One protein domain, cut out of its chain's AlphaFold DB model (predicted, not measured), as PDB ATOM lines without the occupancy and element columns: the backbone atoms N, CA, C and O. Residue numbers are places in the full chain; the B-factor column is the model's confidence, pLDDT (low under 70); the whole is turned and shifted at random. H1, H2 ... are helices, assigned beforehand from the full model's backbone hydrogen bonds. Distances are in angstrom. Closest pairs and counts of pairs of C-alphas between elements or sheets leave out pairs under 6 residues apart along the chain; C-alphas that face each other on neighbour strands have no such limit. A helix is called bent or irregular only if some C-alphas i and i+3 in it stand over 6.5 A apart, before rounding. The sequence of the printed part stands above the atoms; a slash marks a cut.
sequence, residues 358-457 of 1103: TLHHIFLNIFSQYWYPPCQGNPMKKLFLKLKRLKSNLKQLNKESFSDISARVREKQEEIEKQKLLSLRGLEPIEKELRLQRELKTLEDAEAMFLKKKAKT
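Overview. This is residues 358 to 457 of the 1103 residues of the protein "Bifunctional dTDP-4-dehydrorhamnose 3,5-epimerase/dTDP-4-dehydrorhamnose reductase" of Hibiscus syriacus (UniProt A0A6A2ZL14). Two helical halves follow each other in a flat, only loosely joined model: in the first, the short helix H1 is followed by a loop and then by the longer bent helix H2, which folds back past it; in the second, H3 and H4 lie side by side as a long helical hairpin. The tight link between H2 and H3 joins the halves, H4 is the longest helix, and its last residues, 452 to 455, stick out with residues 456 and 457. The printed part has 100 residues with four named helices, in the order H1, H2, H3, H4, and no named strand, and its class is all helix. The whole is only just loose, close to extended, with a radius of gyration of the C-alphas of 18.6 A, and the C-alphas span 63 by 33 by 17 A along their three main axes.

Along the chain. Begin at Thr 358, the first printed residue, and go on to C-alpha 362 at (102.331, 67.023, 64.721), where H1 begins; it takes in residues 362 to 370. Past a short link of 8 residues, find C-alpha 379 at (111.795, 42.877, 58.207), the first of H2, residues 379 to 401. By its hydrogen bonds H2 was assigned as one helix, but it is bent: the C-alphas of residues 389 and 392 are 6.6 A apart, against about 5 A in a regular helix. Read it as two arms, H2a, residues 379 to 389, 15.3 A from first to last C-alpha, and H2b, residues 392 to 401, 14.3 A long; residues 390 and 391 belong to neither. After a tight link of 3 residues comes H3, residues 405 to 423, 26.3 A from first to last C-alpha. A short link of 6 residues leads to H4, residues 430 to 455, which runs 37.0 A to C-alpha 455 at (86.255, 54.262, 82.089).

Arrangement. Look first at H1 and the two arms of H2. H1 and H2a are close but not clearly touching; their closest C-alphas, those of Tyr 370 and Arg 389, are 7.2 A apart. They run opposite ways at a steep tilt of 59 degrees. H1 and H2b are also close but not clearly touching, with the closest C-alphas, those of Ile 366 and Asn 393, 7.2 A apart. These two run opposite ways at a shallow tilt of 26 degrees. H2a and H2b stand at 37 degrees to each other, only just a steep tilt. H2b and H3 meet only through their link. Go on to H3 and H4, a helical hairpin: they touch, with 22 pairs of C-alphas within 8 A, and their closest C-alphas are those of Lys 412 and Leu 440, 5.9 A apart. They run opposite ways at a shallow tilt of 21 degrees. H1 stays apart from H3 and H4, and so does H2a; H2b and H4 are apart as well. In the backbones of H2a, H2b and H4 every O i to N i+4 pair is within hydrogen-bond range, while in H1 4 of 5 are and in H3 14 of 15.

Size, cuts and confidence. Compare Asn 378 with Arg 425, whose C-alphas are the two farthest apart, at 63.6 A. The first and last printed C-alphas, those of Thr 358 and Thr 457, are 19.8 A apart. Residues 452 to 457, of which 452 to 455 belong to H4, stand free. The printed part has no cut, and no link is long. In the B-factor column the mean pLDDT of the printed part is 82.5; look for values under 70 at residues 426 to 427 and 455 to 457.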
ATOM      1  N   THR A 358      96.687  60.590  68.628       87.00
ATOM      2  CA  THR A 358      96.499  60.607  67.166       87.00
ATOM      3  C   THR A 358      95.581  61.737  66.676       87.00
ATOM      4  O   THR A 358      95.216  61.733  65.502       87.00
ATOM      5  N   LEU A 359      95.146  62.647  67.560       84.38
ATOM      6  CA  LEU A 359      94.451  63.891  67.198       84.38
ATOM      7  C   LEU A 359      95.415  65.078  67.032       84.38
ATOM      8  O   LEU A 359      95.031  66.098  66.472       84.38
ATOM      9  N   HIS A 360      96.656  64.976  67.522       85.38
ATOM     10  CA  HIS A 360      97.606  66.083  67.439       85.38
ATOM     11  C   HIS A 360      98.081  66.293  65.998       85.38
ATOM     12  O   HIS A 360      98.485  65.332  65.351       85.38
ATOM     13  N   HIS A 361      98.128  67.536  65.516       82.88
ATOM     14  CA  HIS A 361      98.572  67.841  64.150       82.88
ATOM     15  C   HIS A 361     100.008  67.336  63.874       82.88
ATOM     16  O   HIS A 361     100.244  66.653  62.882       82.88
ATOM     17  N   ILE A 362     100.940  67.530  64.818       85.25
ATOM     18  CA  ILE A 362     102.331  67.023  64.721       85.25
ATOM     19  C   ILE A 362     102.416  65.475  64.757       85.25
ATOM     20  O   ILE A 362     103.473  64.918  64.475       85.25
ATOM     21  N   PHE A 363     101.341  64.736  65.078       88.12
ATOM     22  CA  PHE A 363     101.401  63.270  65.226       88.12
ATOM     23  C   PHE A 363     101.967  62.570  63.985       88.12
ATOM     24  O   PHE A 363     102.798  61.679  64.143       88.12
ATOM     25  N   LEU A 364     101.564  62.979  62.775       87.31
ATOM     26  CA  LEU A 364     102.076  62.401  61.526       87.31
ATOM     27  C   LEU A 364     103.478  62.926  61.168       87.31
ATOM     28  O   LEU A 364     104.314  62.155  60.705       87.31
ATOM     29  N   ASN A 365     103.790  64.185  61.490       86.12
ATOM     30  CA  ASN A 365     105.108  64.791  61.249       86.12
ATOM     31  C   ASN A 365     106.232  64.094  62.050       86.12
ATOM     32  O   ASN A 365     107.377  64.031  61.608       86.12
ATOM     33  N   ILE A 366     105.910  63.480  63.197       87.56
ATOM     34  CA  ILE A 366     106.856  62.627  63.946       87.56
ATOM     35  C   ILE A 366     107.284  61.395  63.120       87.56
ATOM     36  O   ILE A 366     108.373  60.860  63.332       87.56
ATOM     37  N   PHE A 367     106.478  60.928  62.162       86.69
ATOM     38  CA  PHE A 367     106.869  59.816  61.295       86.69
ATOM     39  C   PHE A 367     107.783  60.286  60.163       86.69
ATOM     40  O   PHE A 367     108.802  59.637  59.936       86.69
ATOM     41  N   SER A 368     107.506  61.416  59.504       76.56
ATOM     42  CA  SER A 368     108.357  61.888  58.398       76.56
ATOM     43  C   SER A 368     109.795  62.183  58.839       76.56
ATOM     44  O   SER A 368     110.731  61.850  58.118       76.56
ATOM     45  N   GLN A 369     110.000  62.695  60.056       81.44
ATOM     46  CA  GLN A 369     111.346  62.957  60.582       81.44
ATOM     47  C   GLN A 369     112.071  61.701  61.118       81.44
ATOM     48  O   GLN A 369     113.297  61.627  61.053       81.44
ATOM     49  N   TYR A 370     111.354  60.705  61.659       86.62
ATOM     50  CA  TYR A 370     111.980  59.610  62.429       86.62
ATOM     51  C   TYR A 370     111.717  58.184  61.910       86.62
ATOM     52  O   TYR A 370     112.389  57.247  62.355       86.62
ATOM     53  N   TRP A 371     110.789  57.973  60.974       90.00
ATOM     54  CA  TRP A 371     110.471  56.643  60.436       90.00
ATOM     55  C   TRP A 371     111.457  56.186  59.359       90.00
ATOM     56  O   TRP A 371     111.927  55.048  59.404       90.00
ATOM     57  N   TYR A 372     111.805  57.058  58.412       85.81
ATOM     58  CA  TYR A 372     112.621  56.696  57.248       85.81
ATOM     59  C   TYR A 372     114.073  56.266  57.540       85.81
ATOM     60  O   TYR A 372     114.499  55.309  56.891       85.81
ATOM     61  N   PRO A 373     114.827  56.851  58.504       86.75
ATOM     62  CA  PRO A 373     116.241  56.517  58.688       86.75
ATOM     63  C   PRO A 373     116.477  55.005  58.879       86.75
ATOM     64  O   PRO A 373     115.759  54.379  59.675       86.75
ATOM     65  N   PRO A 374     117.451  54.404  58.169       84.31
ATOM     66  CA  PRO A 374     117.529  52.957  57.967       84.31
ATOM     67  C   PRO A 374     117.738  52.143  59.254       84.31
ATOM     68  O   PRO A 374     118.131  52.656  60.304       84.31
ATOM     69  N   CYS A 375     117.453  50.841  59.162       88.44
ATOM     70  CA  CYS A 375     117.577  49.863  60.244       88.44
ATOM     71  C   CYS A 375     118.128  48.537  59.698       88.44
ATOM     72  O   CYS A 375     117.620  48.029  58.701       88.44
ATOM     73  N   GLN A 376     119.103  47.932  60.382       87.62
ATOM     74  CA  GLN A 376     119.663  46.630  59.999       87.62
ATOM     75  C   GLN A 376     118.907  45.441  60.618       87.62
ATOM     76  O   GLN A 376     118.620  45.410  61.822       87.62
ATOM     77  N   GLY A 377     118.675  44.405  59.811       91.06
ATOM     78  CA  GLY A 377     118.065  43.138  60.218       91.06
ATOM     79  C   GLY A 377     116.981  42.652  59.258       91.06
ATOM     80  O   GLY A 377     116.691  43.296  58.253       91.06
ATOM     81  N   ASN A 378     116.350  41.528  59.608       94.25
ATOM     82  CA  ASN A 378     115.163  41.044  58.902       94.25
ATOM     83  C   ASN A 378     113.962  42.009  59.071       94.25
ATOM     84  O   ASN A 378     113.963  42.807  60.015       94.25
ATOM     85  N   PRO A 379     112.933  41.947  58.207       95.75
ATOM     86  CA  PRO A 379     111.795  42.877  58.207       95.75
ATOM     87  C   PRO A 379     111.129  43.069  59.578       95.75
ATOM     88  O   PRO A 379     110.911  44.191  60.032       95.75
ATOM     89  N   MET A 380     110.915  41.976  60.317       95.19
ATOM     90  CA  MET A 380     110.365  42.019  61.678       95.19
ATOM     91  C   MET A 380     111.272  42.779  62.667       95.19
ATOM     92  O   MET A 380     110.774  43.547  63.496       95.19
ATOM     93  N   LYS A 381     112.602  42.617  62.581       94.62
ATOM     94  CA  LYS A 381     113.573  43.399  63.367       94.62
ATOM     95  C   LYS A 381     113.612  44.865  62.911       94.62
ATOM     96  O   LYS A 381     113.624  45.735  63.781       94.62
ATOM     97  N   LYS A 382     113.575  45.157  61.599       94.25
ATOM     98  CA  LYS A 382     113.507  46.533  61.056       94.25
ATOM     99  C   LYS A 382     112.299  47.282  61.630       94.25
ATOM    100  O   LYS A 382     112.476  48.320  62.271       94.25
ATOM    101  N   LEU A 383     111.098  46.716  61.474       95.00
ATOM    102  CA  LEU A 383     109.836  47.289  61.952       95.00
ATOM    103  C   LEU A 383     109.864  47.532  63.466       95.00
ATOM    104  O   LEU A 383     109.504  48.615  63.932       95.00
ATOM    105  N   PHE A 384     110.333  46.556  64.253       94.56
ATOM    106  CA  PHE A 384     110.448  46.729  65.702       94.56
ATOM    107  C   PHE A 384     111.423  47.853  66.085       94.56
ATOM    108  O   PHE A 384     111.135  48.613  67.009       94.56
ATOM    109  N   LEU A 385     112.555  47.995  65.388       93.50
ATOM    110  CA  LEU A 385     113.519  49.068  65.650       93.50
ATOM    111  C   LEU A 385     112.959  50.450  65.282       93.50
ATOM    112  O   LEU A 385     113.097  51.372  66.090       93.50
ATOM    113  N   LYS A 386     112.250  50.589  64.153       93.25
ATOM    114  CA  LYS A 386     111.543  51.835  63.796       93.25
ATOM    115  C   LYS A 386     110.485  52.206  64.849       93.25
ATOM    116  O   LYS A 386     110.503  53.314  65.384       93.25
ATOM    117  N   LEU A 387     109.643  51.252  65.267       93.56
ATOM    118  CA  LEU A 387     108.676  51.444  66.363       93.56
ATOM    119  C   LEU A 387     109.352  51.776  67.706       93.56
ATOM    120  O   LEU A 387     108.833  52.582  68.482       93.56
ATOM    121  N   LYS A 388     110.512  51.178  68.013       92.31
ATOM    122  CA  LYS A 388     111.302  51.497  69.215       92.31
ATOM    123  C   LYS A 388     111.846  52.930  69.164       92.31
ATOM    124  O   LYS A 388     111.897  53.559  70.217       92.31
ATOM    125  N   ARG A 389     112.197  53.452  67.982       91.44
ATOM    126  CA  ARG A 389     112.678  54.831  67.776       91.44
ATOM    127  C   ARG A 389     111.577  55.872  68.018       91.44
ATOM    128  O   ARG A 389     111.788  56.785  68.804       91.44
ATOM    129  N   LEU A 390     110.368  55.685  67.471       92.06
ATOM    130  CA  LEU A 390     109.222  56.596  67.710       92.06
ATOM    131  C   LEU A 390     108.843  56.746  69.202       92.06
ATOM    132  O   LEU A 390     108.205  57.719  69.608       92.06
ATOM    133  N   LYS A 391     109.223  55.770  70.035       90.75
ATOM    134  CA  LYS A 391     108.811  55.621  71.438       90.75
ATOM    135  C   LYS A 391     109.264  56.760  72.358       90.75
ATOM    136  O   LYS A 391     108.595  57.008  73.360       90.75
ATOM    137  N   SER A 392     110.386  57.421  72.070       88.50
ATOM    138  CA  SER A 392     110.827  58.627  72.794       88.50
ATOM    139  C   SER A 392     109.961  59.826  72.425       88.50
ATOM    140  O   SER A 392     109.425  60.502  73.297       88.50
ATOM    141  N   ASN A 393     109.744  60.032  71.132       90.06
ATOM    142  CA  ASN A 393     109.167  61.266  70.609       90.06
ATOM    143  C   ASN A 393     107.654  61.304  70.880       90.06
ATOM    144  O   ASN A 393     107.113  62.329  71.277       90.06
ATOM    145  N   LEU A 394     106.986  60.145  70.841       90.69
ATOM    146  CA  LEU A 394     105.597  59.997  71.293       90.69
ATOM    147  C   LEU A 394     105.428  60.163  72.819       90.69
ATOM    148  O   LEU A 394     104.359  60.572  73.269       90.69
ATOM    149  N   LYS A 395     106.456  59.879  73.638       89.00
ATOM    150  CA  LYS A 395     106.435  60.244  75.071       89.00
ATOM    151  C   LYS A 395     106.595  61.750  75.267       89.00
ATOM    152  O   LYS A 395     105.946  62.296  76.154       89.00
ATOM    153  N   GLN A 396     107.454  62.384  74.469       88.56
ATOM    154  CA  GLN A 396     107.711  63.818  74.528       88.56
ATOM    155  C   GLN A 396     106.455  64.607  74.125       88.56
ATOM    156  O   GLN A 396     105.959  65.373  74.944       88.56
ATOM    157  N   LEU A 397     105.809  64.245  73.009       88.69
ATOM    158  CA  LEU A 397     104.484  64.748  72.614       88.69
ATOM    159  C   LEU A 397     103.439  64.627  73.742       88.69
ATOM    160  O   LEU A 397     102.645  65.533  73.979       88.69
ATOM    161  N   ASN A 398     103.432  63.511  74.481       87.81
ATOM    162  CA  ASN A 398     102.546  63.372  75.636       87.81
ATOM    163  C   ASN A 398     102.921  64.305  76.798       87.81
ATOM    164  O   ASN A 398     102.026  64.762  77.503       87.81
ATOM    165  N   LYS A 399     104.212  64.555  77.040       85.75
ATOM    166  CA  LYS A 399     104.682  65.505  78.061       85.75
ATOM    167  C   LYS A 399     104.323  66.947  77.679       85.75
ATOM    168  O   LYS A 399     103.957  67.721  78.551       85.75
ATOM    169  N   GLU A 400     104.402  67.288  76.398       84.75
ATOM    170  CA  GLU A 400     104.239  68.653  75.886       84.75
ATOM    171  C   GLU A 400     102.781  69.045  75.636       84.75
ATOM    172  O   GLU A 400     102.413  70.168  75.974       84.75
ATOM    173  N   SER A 401     101.944  68.129  75.130       80.31
ATOM    174  CA  SER A 401     100.565  68.437  74.701       80.31
ATOM    175  C   SER A 401      99.461  67.749  75.513       80.31
ATOM    176  O   SER A 401      98.332  68.229  75.532       80.31
ATOM    177  N   PHE A 402      99.748  66.626  76.186       80.06
ATOM    178  CA  PHE A 402      98.720  65.770  76.815       80.06
ATOM    179  C   PHE A 402      98.934  65.505  78.320       80.06
ATOM    180  O   PHE A 402      98.203  64.716  78.928       80.06
ATOM    181  N   SER A 403      99.924  66.151  78.945       80.62
ATOM    182  CA  SER A 403     100.177  66.055  80.386       80.62
ATOM    183  C   SER A 403      99.125  66.849  81.159       80.62
ATOM    184  O   SER A 403      98.932  68.025  80.878       80.62
ATOM    185  N   ASP A 404      98.455  66.202  82.114       79.69
ATOM    186  CA  ASP A 404      97.248  66.717  82.783       79.69
ATOM    187  C   ASP A 404      96.279  67.451  81.836       79.69
ATOM    188  O   ASP A 404      95.974  68.634  81.961       79.69
ATOM    189  N   ILE A 405      95.799  66.703  80.841       80.62
ATOM    190  CA  ILE A 405      94.839  67.172  79.838       80.62
ATOM    191  C   ILE A 405      93.605  67.879  80.438       80.62
ATOM    192  O   ILE A 405      93.076  68.803  79.833       80.62
ATOM    193  N   SER A 406      93.193  67.496  81.650       76.19
ATOM    194  CA  SER A 406      92.054  68.069  82.376       76.19
ATOM    195  C   SER A 406      92.375  69.407  83.059       76.19
ATOM    196  O   SER A 406      91.464  70.160  83.402       76.19
ATOM    197  N   ALA A 407      93.651  69.730  83.286       75.06
ATOM    198  CA  ALA A 407      94.092  71.093  83.586       75.06
ATOM    199  C   ALA A 407      94.101  71.947  82.312       75.06
ATOM    200  O   ALA A 407      93.398  72.953  82.263       75.06
ATOM    201  N   ARG A 408      94.730  71.456  81.239       82.31
ATOM    202  CA  ARG A 408      94.838  72.159  79.947       82.31
ATOM    203  C   ARG A 408      93.497  72.546  79.322       82.31
ATOM    204  O   ARG A 408      93.381  73.634  78.775       82.31
ATOM    205  N   VAL A 409      92.477  71.686  79.408       79.06
ATOM    206  CA  VAL A 409      91.114  72.017  78.946       79.06
ATOM    207  C   VAL A 409      90.552  73.229  79.698       79.06
ATOM    208  O   VAL A 409      90.000  74.122  79.064       79.06
ATOM    209  N   ARG A 410      90.743  73.308  81.023       77.62
ATOM    210  CA  ARG A 410      90.277  74.442  81.842       77.62
ATOM    211  C   ARG A 410      91.071  75.714  81.552       77.62
ATOM    212  O   ARG A 410      90.474  76.749  81.301       77.62
ATOM    213  N   GLU A 411      92.397  75.611  81.489       84.31
ATOM    214  CA  GLU A 411      93.291  76.719  81.116       84.31
ATOM    215  C   GLU A 411      92.893  77.324  79.755       84.31
ATOM    216  O   GLU A 411      92.806  78.543  79.617       84.31
ATOM    217  N   LYS A 412      92.565  76.477  78.767       84.19
ATOM    218  CA  LYS A 412      92.129  76.908  77.430       84.19
ATOM    219  C   LYS A 412      90.692  77.451  77.399       84.19
ATOM    220  O   LYS A 412      90.405  78.345  76.607       84.19
ATOM    221  N   GLN A 413      89.798  76.956  78.259       78.94
ATOM    222  CA  GLN A 413      88.462  77.538  78.464       78.94
ATOM    223  C   GLN A 413      88.575  78.954  79.050       78.94
ATOM    224  O   GLN A 413      88.009  79.887  78.485       78.94
ATOM    225  N   GLU A 414      89.384  79.143  80.096       82.44
ATOM    226  CA  GLU A 414      89.648  80.461  80.685       82.44
ATOM    227  C   GLU A 414      90.324  81.432  79.700       82.44
ATOM    228  O   GLU A 414      90.026  82.626  79.713       82.44
ATOM    229  N   GLU A 415      91.237  80.955  78.846       85.69
ATOM    230  CA  GLU A 415      91.855  81.765  77.783       85.69
ATOM    231  C   GLU A 415      90.812  82.251  76.762       85.69
ATOM    232  O   GLU A 415      90.830  83.416  76.368       85.69
ATOM    233  N   ILE A 416      89.855  81.397  76.379       82.38
ATOM    234  CA  ILE A 416      88.761  81.759  75.463       82.38
ATOM    235  C   ILE A 416      87.764  82.720  76.110       82.38
ATOM    236  O   ILE A 416      87.297  83.632  75.436       82.38
ATOM    237  N   GLU A 417      87.436  82.559  77.393       78.25
ATOM    238  CA  GLU A 417      86.571  83.506  78.110       78.25
ATOM    239  C   GLU A 417      87.217  84.899  78.191       78.25
ATOM    240  O   GLU A 417      86.557  85.905  77.919       78.25
ATOM    241  N   LYS A 418      88.530  84.960  78.456       81.25
ATOM    242  CA  LYS A 418      89.321  86.203  78.425       81.25
ATOM    243  C   LYS A 418      89.375  86.799  77.013       81.25
ATOM    244  O   LYS A 418      89.110  87.987  76.859       81.25
ATOM    245  N   GLN A 419      89.643  85.994  75.981       78.38
ATOM    246  CA  GLN A 419      89.675  86.473  74.595       78.38
ATOM    247  C   GLN A 419      88.304  86.986  74.135       78.38
ATOM    248  O   GLN A 419      88.246  88.064  73.560       78.38
ATOM    249  N   LYS A 420      87.200  86.295  74.451       76.88
ATOM    250  CA  LYS A 420      85.829  86.753  74.148       76.88
ATOM    251  C   LYS A 420      85.522  88.116  74.756       76.88
ATOM    252  O   LYS A 420      84.935  88.966  74.094       76.88
ATOM    253  N   LEU A 421      85.956  88.349  75.995       76.56
ATOM    254  CA  LEU A 421      85.843  89.650  76.658       76.56
ATOM    255  C   LEU A 421      86.667  90.759  75.981       76.56
ATOM    256  O   LEU A 421      86.311  91.925  76.129       76.56
ATOM    257  N   LEU A 422      87.727  90.424  75.239       75.75
ATOM    258  CA  LEU A 422      88.509  91.374  74.434       75.75
ATOM    259  C   LEU A 422      87.896  91.577  73.036       75.75
ATOM    260  O   LEU A 422      87.755  92.726  72.615       75.75
ATOM    261  N   SER A 423      87.439  90.503  72.373       73.88
ATOM    262  CA  SER A 423      86.671  90.547  71.116       73.88
ATOM    263  C   SER A 423      85.446  91.462  71.257       73.88
ATOM    264  O   SER A 423      85.252  92.381  70.467       73.88
ATOM    265  N   LEU A 424      84.653  91.271  72.322       73.38
ATOM    266  CA  LEU A 424      83.447  92.059  72.628       73.38
ATOM    267  C   LEU A 424      83.725  93.534  72.968       73.38
ATOM    268  O   LEU A 424      82.792  94.331  73.007       73.38
ATOM    269  N   ARG A 425      84.984  93.902  73.230       74.38
ATOM    270  CA  ARG A 425      85.420  95.289  73.466       74.38
ATOM    271  C   ARG A 425      86.064  95.928  72.231       74.38
ATOM    272  O   ARG A 425      86.517  97.062  72.323       74.38
ATOM    273  N   GLY A 426      86.142  95.210  71.104       65.12
ATOM    274  CA  GLY A 426      86.801  95.678  69.880       65.12
ATOM    275  C   GLY A 426      88.327  95.800  69.988       65.12
ATOM    276  O   GLY A 426      88.939  96.445  69.145       65.12
ATOM    277  N   LEU A 427      88.947  95.211  71.018       67.94
ATOM    278  CA  LEU A 427      90.375  95.391  71.318       67.94
ATOM    279  C   LEU A 427      91.293  94.399  70.585       67.94
ATOM    280  O   LEU A 427      92.503  94.600  70.555       67.94
ATOM    281  N   GLU A 428      90.744  93.309  70.042       71.06
ATOM    282  CA  GLU A 428      91.501  92.164  69.523       71.06
ATOM    283  C   GLU A 428      90.769  91.474  68.346       71.06
ATOM    284  O   GLU A 428      89.535  91.428  68.353       71.06
ATOM    285  N   PRO A 429      91.479  90.871  67.368       72.50
ATOM    286  CA  PRO A 429      90.851  90.221  66.211       72.50
ATOM    287  C   PRO A 429      90.075  88.935  66.536       72.50
ATOM    288  O   PRO A 429      90.557  88.042  67.240       72.50
ATOM    289  N   ILE A 430      88.913  88.769  65.892       75.12
ATOM    290  CA  ILE A 430      88.047  87.574  65.995       75.12
ATOM    291  C   ILE A 430      88.773  86.291  65.540       75.12
ATOM    292  O   ILE A 430      88.515  85.205  66.065       75.12
ATOM    293  N   GLU A 431      89.731  86.390  64.614       79.12
ATOM    294  CA  GLU A 431      90.528  85.252  64.127       79.12
ATOM    295  C   GLU A 431      91.280  84.521  65.247       79.12
ATOM    296  O   GLU A 431      91.362  83.287  65.257       79.12
ATOM    297  N   LYS A 432      91.791  85.278  66.225       78.31
ATOM    298  CA  LYS A 432      92.491  84.753  67.402       78.31
ATOM    299  C   LYS A 432      91.539  83.930  68.263       78.31
ATOM    300  O   LYS A 432      91.890  82.833  68.693       78.31
ATOM    301  N   GLU A 433      90.305  84.395  68.437       78.81
ATOM    302  CA  GLU A 433      89.266  83.633  69.125       78.81
ATOM    303  C   GLU A 433      88.892  82.356  68.358       78.81
ATOM    304  O   GLU A 433      88.884  81.272  68.939       78.81
ATOM    305  N   LEU A 434      88.659  82.447  67.043       81.50
ATOM    306  CA  LEU A 434      88.337  81.295  66.191       81.50
ATOM    307  C   LEU A 434      89.446  80.229  66.220       81.50
ATOM    308  O   LEU A 434      89.162  79.027  66.250       81.50
ATOM    309  N   ARG A 435      90.714  80.653  66.259       84.25
ATOM    310  CA  ARG A 435      91.863  79.768  66.470       84.25
ATOM    311  C   ARG A 435      91.801  79.090  67.839       84.25
ATOM    312  O   ARG A 435      91.869  77.861  67.897       84.25
ATOM    313  N   LEU A 436      91.639  79.852  68.921       82.75
ATOM    314  CA  LEU A 436      91.562  79.297  70.277       82.75
ATOM    315  C   LEU A 436      90.401  78.302  70.417       82.75
ATOM    316  O   LEU A 436      90.601  77.222  70.968       82.75
ATOM    317  N   GLN A 437      89.224  78.592  69.850       82.25
ATOM    318  CA  GLN A 437      88.077  77.675  69.840       82.25
ATOM    319  C   GLN A 437      88.405  76.324  69.171       82.25
ATOM    320  O   GLN A 437      88.016  75.271  69.683       82.25
ATOM    321  N   ARG A 438      89.162  76.322  68.060       83.62
ATOM    322  CA  ARG A 438      89.644  75.087  67.402       83.62
ATOM    323  C   ARG A 438      90.649  74.329  68.280       83.62
ATOM    324  O   ARG A 438      90.587  73.099  68.362       83.62
ATOM    325  N   GLU A 439      91.548  75.043  68.957       83.94
ATOM    326  CA  GLU A 439      92.522  74.455  69.888       83.94
ATOM    327  C   GLU A 439      91.822  73.821  71.108       83.94
ATOM    328  O   GLU A 439      92.117  72.671  71.442       83.94
ATOM    329  N   LEU A 440      90.835  74.496  71.715       82.75
ATOM    330  CA  LEU A 440      90.028  73.944  72.813       82.75
ATOM    331  C   LEU A 440      89.251  72.701  72.378       82.75
ATOM    332  O   LEU A 440      89.360  71.676  73.047       82.75
ATOM    333  N   LYS A 441      88.509  72.748  71.263       83.19
ATOM    334  CA  LYS A 441      87.736  71.586  70.791       83.19
ATOM    335  C   LYS A 441      88.624  70.346  70.635       83.19
ATOM    336  O   LYS A 441      88.262  69.261  71.081       83.19
ATOM    337  N   THR A 442      89.832  70.531  70.101       83.38
ATOM    338  CA  THR A 442      90.834  69.460  69.970       83.38
ATOM    339  C   THR A 442      91.263  68.880  71.328       83.38
ATOM    340  O   THR A 442      91.478  67.670  71.441       83.38
ATOM    341  N   LEU A 443      91.373  69.711  72.372       83.25
ATOM    342  CA  LEU A 443      91.675  69.276  73.742       83.25
ATOM    343  C   LEU A 443      90.478  68.583  74.418       83.25
ATOM    344  O   LEU A 443      90.678  67.579  75.100       83.25
ATOM    345  N   GLU A 444      89.250  69.063  74.207       80.25
ATOM    346  CA  GLU A 444      88.019  68.457  74.740       80.25
ATOM    347  C   GLU A 444      87.764  67.064  74.137       80.25
ATOM    348  O   GLU A 444      87.557  66.102  74.884       80.25
ATOM    349  N   ASP A 445      87.889  66.919  72.812       82.25
ATOM    350  CA  ASP A 445      87.833  65.626  72.108       82.25
ATOM    351  C   ASP A 445      88.910  64.660  72.639       82.25
ATOM    352  O   ASP A 445      88.658  63.475  72.901       82.25
ATOM    353  N   ALA A 446      90.124  65.169  72.862       83.88
ATOM    354  CA  ALA A 446      91.230  64.400  73.413       83.88
ATOM    355  C   ALA A 446      90.998  63.978  74.881       83.88
ATOM    356  O   ALA A 446      91.347  62.846  75.247       83.88
ATOM    357  N   GLU A 447      90.385  64.823  75.718       81.62
ATOM    358  CA  GLU A 447      89.992  64.474  77.089       81.62
ATOM    359  C   GLU A 447      88.878  63.420  77.086       81.62
ATOM    360  O   GLU A 447      89.001  62.400  77.773       81.62
ATOM    361  N   ALA A 448      87.846  63.591  76.256       76.94
ATOM    362  CA  ALA A 448      86.753  62.631  76.118       76.94
ATOM    363  C   ALA A 448      87.276  61.246  75.686       76.94
ATOM    364  O   ALA A 448      86.967  60.228  76.316       76.94
ATOM    365  N   MET A 449      88.167  61.182  74.686       77.88
ATOM    366  CA  MET A 449      88.842  59.938  74.284       77.88
ATOM    367  C   MET A 449      89.680  59.315  75.416       77.88
ATOM    368  O   MET A 449      89.729  58.086  75.563       77.88
ATOM    369  N   PHE A 450      90.351  60.131  76.231       80.50
ATOM    370  CA  PHE A 450      91.163  59.681  77.366       80.50
ATOM    371  C   PHE A 450      90.307  59.120  78.511       80.50
ATOM    372  O   PHE A 450      90.600  58.033  79.032       80.50
ATOM    373  N   LEU A 451      89.222  59.808  78.872       70.44
ATOM    374  CA  LEU A 451      88.284  59.387  79.912       70.44
ATOM    375  C   LEU A 451      87.479  58.156  79.475       70.44
ATOM    376  O   LEU A 451      87.431  57.190  80.241       70.44
ATOM    377  N   LYS A 452      87.002  58.086  78.222       73.62
ATOM    378  CA  LYS A 452      86.423  56.874  77.596       73.62
ATOM    379  C   LYS A 452      87.347  55.664  77.752       73.62
ATOM    380  O   LYS A 452      86.946  54.618  78.275       73.62
ATOM    381  N   LYS A 453      88.628  55.817  77.389       71.38
ATOM    382  CA  LYS A 453      89.644  54.747  77.455       71.38
ATOM    383  C   LYS A 453      89.977  54.312  78.894       71.38
ATOM    384  O   LYS A 453      90.296  53.139  79.107       71.38
ATOM    385  N   LYS A 454      89.867  55.199  79.893       71.88
ATOM    386  CA  LYS A 454      89.985  54.859  81.331       71.88
ATOM    387  C   LYS A 454      88.719  54.176  81.874       71.88
ATOM    388  O   LYS A 454      88.797  53.094  82.465       71.88
ATOM    389  N   ALA A 455      87.550  54.768  81.640       63.56
ATOM    390  CA  ALA A 455      86.255  54.262  82.089       63.56
ATOM    391  C   ALA A 455      85.901  52.902  81.459       63.56
ATOM    392  O   ALA A 455      85.239  52.089  82.106       63.56
ATOM    393  N   LYS A 456      86.425  52.589  80.260       63.25
ATOM    394  CA  LYS A 456      86.050  51.433  79.412       63.25
ATOM    395  C   LYS A 456      84.531  51.386  79.143       63.25
ATOM    396  O   LYS A 456      83.960  50.302  79.053       63.25
ATOM    397  N   THR A 457      83.881  52.546  79.066       56.38
ATOM    398  CA  THR A 457      82.472  52.700  78.685       56.38
ATOM    399  C   THR A 457      82.355  52.714  77.162       56.38
ATOM    400  O   THR A 457      82.999  53.514  76.486       56.38
TER     401      THR A 457